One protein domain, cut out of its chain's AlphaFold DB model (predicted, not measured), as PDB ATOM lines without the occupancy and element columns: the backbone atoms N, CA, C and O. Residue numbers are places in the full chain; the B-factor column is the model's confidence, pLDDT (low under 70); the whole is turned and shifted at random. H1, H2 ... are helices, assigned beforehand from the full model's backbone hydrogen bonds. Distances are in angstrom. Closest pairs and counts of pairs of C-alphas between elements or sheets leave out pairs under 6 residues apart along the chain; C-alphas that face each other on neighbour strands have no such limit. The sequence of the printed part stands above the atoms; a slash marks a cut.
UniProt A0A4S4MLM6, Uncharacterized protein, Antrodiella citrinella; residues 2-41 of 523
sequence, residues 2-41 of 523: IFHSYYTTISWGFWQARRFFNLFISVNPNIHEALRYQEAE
ATOM      1  N   ILE A   2       9.264 -15.783  -4.598       65.12
ATOM      2  CA  ILE A   2       7.798 -15.644  -4.410       65.12
ATOM      3  C   ILE A   2       7.312 -16.093  -3.013       65.12
ATOM      4  O   ILE A   2       6.522 -15.394  -2.385       65.12
ATOM      5  N   PHE A   3       7.854 -17.184  -2.463       53.94
ATOM      6  CA  PHE A   3       7.477 -17.672  -1.125       53.94
ATOM      7  C   PHE A   3       7.838 -16.714   0.019       53.94
ATOM      8  O   PHE A   3       7.105 -16.622   1.000       53.94
ATOM      9  N   HIS A   4       8.926 -15.953  -0.119       70.44
ATOM     10  CA  HIS A   4       9.364 -15.035   0.932       70.44
ATOM     11  C   HIS A   4       8.460 -13.794   1.024       70.44
ATOM     12  O   HIS A   4       8.222 -13.298   2.120       70.44
ATOM     13  N   SER A   5       7.908 -13.341  -0.109       72.19
ATOM     14  CA  SER A   5       6.947 -12.227  -0.171       72.19
ATOM     15  C   SER A   5       5.581 -12.606   0.421       72.19
ATOM     16  O   SER A   5       4.930 -11.817   1.109       72.19
ATOM     17  N   TYR A   6       5.158 -13.858   0.224       79.31
ATOM     18  CA  TYR A   6       3.893 -14.345   0.771       79.31
ATOM     19  C   TYR A   6       3.932 -14.441   2.306       79.31
ATOM     20  O   TYR A   6       3.012 -13.988   2.988       79.31
ATOM     21  N   TYR A   7       5.043 -14.932   2.864       87.00
ATOM     22  CA  TYR A   7       5.194 -15.095   4.312       87.00
ATOM     23  C   TYR A   7       5.253 -13.755   5.063       87.00
ATOM     24  O   TYR A   7       4.654 -13.617   6.128       87.00
ATOM     25  N   THR A   8       5.907 -12.736   4.491       86.31
ATOM     26  CA  THR A   8       5.961 -11.391   5.091       86.31
ATOM     27  C   THR A   8       4.606 -10.692   5.079       86.31
ATOM     28  O   THR A   8       4.295  -9.939   5.996       86.31
ATOM     29  N   THR A   9       3.773 -10.960   4.071       87.56
ATOM     30  CA  THR A   9       2.439 -10.350   3.973       87.56
ATOM     31  C   THR A   9       1.476 -10.955   5.000       87.56
ATOM     32  O   THR A   9       0.734 -10.228   5.660       87.56
ATOM     33  N   ILE A  10       1.539 -12.276   5.202       88.50
ATOM     34  CA  ILE A  10       0.728 -12.968   6.215       88.50
ATOM     35  C   ILE A  10       1.169 -12.588   7.630       88.50
ATOM     36  O   ILE A  10       0.318 -12.299   8.474       88.50
ATOM     37  N   SER A  11       2.479 -12.541   7.900       88.62
ATOM     38  CA  SER A  11       2.973 -12.175   9.233       88.62
ATOM     39  C   SER A  11       2.612 -10.732   9.598       88.62
ATOM     40  O   SER A  11       2.226 -10.464  10.737       88.62
ATOM     41  N   TRP A  12       2.644  -9.817   8.623       90.94
ATOM     42  CA  TRP A  12       2.224  -8.432   8.821       90.94
ATOM     43  C   TRP A  12       0.721  -8.319   9.102       90.94
ATOM     44  O   TRP A  12       0.331  -7.608  10.030       90.94
ATOM     45  N   GLY A  13      -0.114  -9.082   8.386       92.00
ATOM     46  CA  GLY A  13      -1.557  -9.153   8.644       92.00
ATOM     47  C   GLY A  13      -1.885  -9.661  10.053       92.00
ATOM     48  O   GLY A  13      -2.675  -9.041  10.768       92.00
ATOM     49  N   PHE A  14      -1.215 -10.727  10.499       86.50
ATOM     50  CA  PHE A  14      -1.370 -11.254  11.860       86.50
ATOM     51  C   PHE A  14      -0.931 -10.253  12.932       86.50
ATOM     52  O   PHE A  14      -1.605 -10.094  13.955       86.50
ATOM     53  N   TRP A  15       0.180  -9.550  12.705       94.44
ATOM     54  CA  TRP A  15       0.664  -8.532  13.634       94.44
ATOM     55  C   TRP A  15      -0.314  -7.356  13.752       94.44
ATOM     56  O   TRP A  15      -0.598  -6.894  14.862       94.44
ATOM     57  N   GLN A  16      -0.894  -6.915  12.632       89.69
ATOM     58  CA  GLN A  16      -1.886  -5.842  12.621       89.69
ATOM     59  C   GLN A  16      -3.181  -6.259  13.331       89.69
ATOM     60  O   GLN A  16      -3.668  -5.517  14.187       89.69
ATOM     61  N   ALA A  17      -3.694  -7.462  13.054       86.88
ATOM     62  CA  ALA A  17      -4.891  -7.996  13.705       86.88
ATOM     63  C   ALA A  17      -4.713  -8.112  15.228       86.88
ATOM     64  O   ALA A  17      -5.568  -7.664  15.992       86.88
ATOM     65  N   ARG A  18      -3.558  -8.615  15.685       89.06
ATOM     66  CA  ARG A  18      -3.232  -8.703  17.116       89.06
ATOM     67  C   ARG A  18      -3.147  -7.325  17.776       89.06
ATOM     68  O   ARG A  18      -3.604  -7.155  18.905       89.06
ATOM     69  N   ARG A  19      -2.604  -6.325  17.074       92.19
ATOM     70  CA  ARG A  19      -2.553  -4.943  17.567       92.19
ATOM     71  C   ARG A  19      -3.951  -4.340  17.701       92.19
ATOM     72  O   ARG A  19      -4.217  -3.715  18.723       92.19
ATOM     73  N   PHE A  20      -4.837  -4.553  16.727       90.88
ATOM     74  CA  PHE A  20      -6.229  -4.096  16.800       90.88
ATOM     75  C   PHE A  20      -7.011  -4.785  17.916       90.88
ATOM     76  O   PHE A  20      -7.733  -4.110  18.642       90.88
ATOM     77  N   PHE A  21      -6.819  -6.089  18.104       86.50
ATOM     78  CA  PHE A  21      -7.466  -6.842  19.175       86.50
ATOM     79  C   PHE A  21      -7.044  -6.343  20.565       86.50
ATOM     80  O   PHE A  21      -7.891  -6.074  21.412       86.50
ATOM     81  N   ASN A  22      -5.747  -6.098  20.774       84.94
ATOM     82  CA  ASN A  22      -5.252  -5.529  22.032       84.94
ATOM     83  C   ASN A  22      -5.762  -4.099  22.274       84.94
ATOM     84  O   ASN A  22      -6.068  -3.737  23.407       84.94
ATOM     85  N   LEU A  23      -5.890  -3.290  21.217       89.44
ATOM     86  CA  LEU A  23      -6.464  -1.945  21.314       89.44
ATOM     87  C   LEU A  23      -7.963  -1.998  21.634       89.44
ATOM     88  O   LEU A  23      -8.443  -1.211  22.441       89.44
ATOM     89  N   PHE A  24      -8.689  -2.951  21.050       85.25
ATOM     90  CA  PHE A  24     -10.109  -3.168  21.309       85.25
ATOM     91  C   PHE A  24     -10.366  -3.593  22.761       85.25
ATOM     92  O   PHE A  24     -11.242  -3.027  23.412       85.25
ATOM     93  N   ILE A  25      -9.546  -4.505  23.299       86.06
ATOM     94  CA  ILE A  25      -9.595  -4.888  24.719       86.06
ATOM     95  C   ILE A  25      -9.231  -3.699  25.621       86.06
ATOM     96  O   ILE A  25      -9.902  -3.463  26.620       86.06
ATOM     97  N   SER A  26      -8.217  -2.905  25.259       83.12
ATOM     98  CA  SER A  26      -7.792  -1.748  26.061       83.12
ATOM     99  C   SER A  26      -8.829  -0.622  26.123       83.12
ATOM    100  O   SER A  26      -8.807   0.158  27.072       83.12
ATOM    101  N   VAL A  27      -9.688  -0.489  25.111       86.31
ATOM    102  CA  VAL A  27     -10.690   0.588  25.029       86.31
ATOM    103  C   VAL A  27     -12.006   0.194  25.706       86.31
ATOM    104  O   VAL A  27     -12.811   1.070  26.015       86.31
ATOM    105  N   ASN A  28     -12.231  -1.095  25.983       82.44
ATOM    106  CA  ASN A  28     -13.493  -1.579  26.530       82.44
ATOM    107  C   ASN A  28     -13.289  -2.327  27.866       82.44
ATOM    108  O   ASN A  28     -13.130  -3.550  27.865       82.44
ATOM    109  N   PRO A  29     -13.295  -1.615  29.012       82.62
ATOM    110  CA  PRO A  29     -13.002  -2.202  30.325       82.62
ATOM    111  C   PRO A  29     -13.960  -3.344  30.706       82.62
ATOM    112  O   PRO A  29     -13.550  -4.286  31.381       82.62
ATOM    113  N   ASN A  30     -15.188  -3.332  30.181       83.94
ATOM    114  CA  ASN A  30     -16.201  -4.354  30.453       83.94
ATOM    115  C   ASN A  30     -15.837  -5.732  29.867       83.94
ATOM    116  O   ASN A  30     -16.241  -6.759  30.404       83.94
ATOM    117  N   ILE A  31     -15.045  -5.784  28.787       81.00
ATOM    118  CA  ILE A  31     -14.606  -7.057  28.187       81.00
ATOM    119  C   ILE A  31     -13.583  -7.748  29.093       81.00
ATOM    120  O   ILE A  31     -13.587  -8.969  29.228       81.00
ATOM    121  N   HIS A  32     -12.723  -6.968  29.749       81.94
ATOM    122  CA  HIS A  32     -11.733  -7.503  30.677       81.94
ATOM    123  C   HIS A  32     -12.390  -8.086  31.939       81.94
ATOM    124  O   HIS A  32     -11.898  -9.059  32.510       81.94
ATOM    125  N   GLU A  33     -13.510  -7.507  32.369       83.62
ATOM    126  CA  GLU A  33     -14.294  -8.005  33.499       83.62
ATOM    127  C   GLU A  33     -15.080  -9.273  33.135       83.62
ATOM    128  O   GLU A  33     -15.023 -10.255  33.875       83.62
ATOM    129  N   ALA A  34     -15.685  -9.319  31.942       82.56
ATOM    130  CA  ALA A  34     -16.354 -10.516  31.427       82.56
ATOM    131  C   ALA A  34     -15.393 -11.709  31.268       82.56
ATOM    132  O   ALA A  34     -15.725 -12.827  31.657       82.56
ATOM    133  N   LEU A  35     -14.172 -11.477  30.767       85.56
ATOM    134  CA  LEU A  35     -13.160 -12.532  30.637       85.56
ATOM    135  C   LEU A  35     -12.683 -13.063  31.998       85.56
ATOM    136  O   LEU A  35     -12.469 -14.264  32.139       85.56
ATOM    137  N   ARG A  36     -12.564 -12.199  33.016       87.69
ATOM    138  CA  ARG A  36     -12.254 -12.642  34.386       87.69
ATOM    139  C   ARG A  36     -13.389 -13.448  35.010       87.69
ATOM    140  O   ARG A  36     -13.116 -14.377  35.763       87.69
ATOM    141  N   TYR A  37     -14.636 -13.089  34.714       88.06
ATOM    142  CA  TYR A  37     -15.801 -13.816  35.207       88.06
ATOM    143  C   TYR A  37     -15.874 -15.224  34.599       88.06
ATOM    144  O   TYR A  37     -16.029 -16.195  35.335       88.06
ATOM    145  N   GLN A  38     -15.637 -15.340  33.289       82.31
ATOM    146  CA  GLN A  38     -15.570 -16.622  32.583       82.31
ATOM    147  C   GLN A  38     -14.482 -17.541  33.169       82.31
ATOM    148  O   GLN A  38     -14.740 -18.702  33.470       82.31
ATOM    149  N   GLU A  39     -13.277 -17.011  33.416       90.56
ATOM    150  CA  GLU A  39     -12.176 -17.792  33.999       90.56
ATOM    151  C   GLU A  39     -12.474 -18.243  35.447       90.56
ATOM    152  O   GLU A  39     -11.975 -19.273  35.906       90.56
ATOM    153  N   ALA A  40     -13.299 -17.491  36.184       87.44
ATOM    154  CA  ALA A  40     -13.743 -17.856  37.527       87.44
ATOM    155  C   ALA A  40     -14.861 -18.917  37.524       87.44
ATOM    156  O   ALA A  40     -14.954 -19.696  38.478       87.44
ATOM    157  N   GLU A  41     -15.701 -18.964  36.488       85.38
ATOM    158  CA  GLU A  41     -16.691 -20.034  36.303       85.38
ATOM    159  C   GLU A  41     -16.034 -21.349  35.880       85.38
ATOM    160  O   GLU A  41     -16.339 -22.387  36.469       85.38
TER     161      GLU A  41
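What this domain is: This is residues 2 to 41 of the 523 residues of an uncharacterized protein of Antrodiella citrinella (UniProt A0A4S4MLM6). What shape do these atoms make? They make a large open L: the long helix H1 is one arm, the shorter helix H2 is the other, and the corner lies where H1 ends and H2 begins. What is it built of, and how large is it? The printed part has 40 residues with two named helices, H1 then H2 along the chain, and no named strand, and its class is all helix. It is extended, with a radius of gyration of the C-alphas of 15.5 A, and spans 47 by 22 by 5 A.

How they stand to each other: How does the longest helix, H1, residues 2 to 27, stand to H2, residues 29 to 41? They are close but not clearly touching, with 2 pairs of C-alphas within 8 A. The closest C-alphas, those of Ile 25 and Ile 31, are 6.5 A apart. What angle do their lines make? They are about perpendicular, at 87 degrees, and the two centres are 25.0 A apart. What do the backbone N and O atoms show? In H1 and H2 every O i to N i+4 pair is within hydrogen-bond range.

Where its parts are: Where is H1? It runs from C-alpha 2 at (7.798, -15.644, -4.410) to C-alpha 27 at (-10.690, 0.588, 25.029), 38.4 A. Where is H2? It runs from C-alpha 29 at (-13.002, -2.202, 30.325) to C-alpha 41 at (-16.691, -20.034, 36.303), 19.2 A.

The domain as a whole: How far does it reach? The two C-alphas farthest apart, those of Ile 2 and Glu 41, are 47.7 A apart, and residues 2 to 41 stand free. Is there a cut or a long link? The printed part has no cut, and the link from H1 to H2, one residue, is tight. Where is the model's confidence low? Residues 2 to 3 have pLDDT under 70, and the mean of the printed part is 84.5.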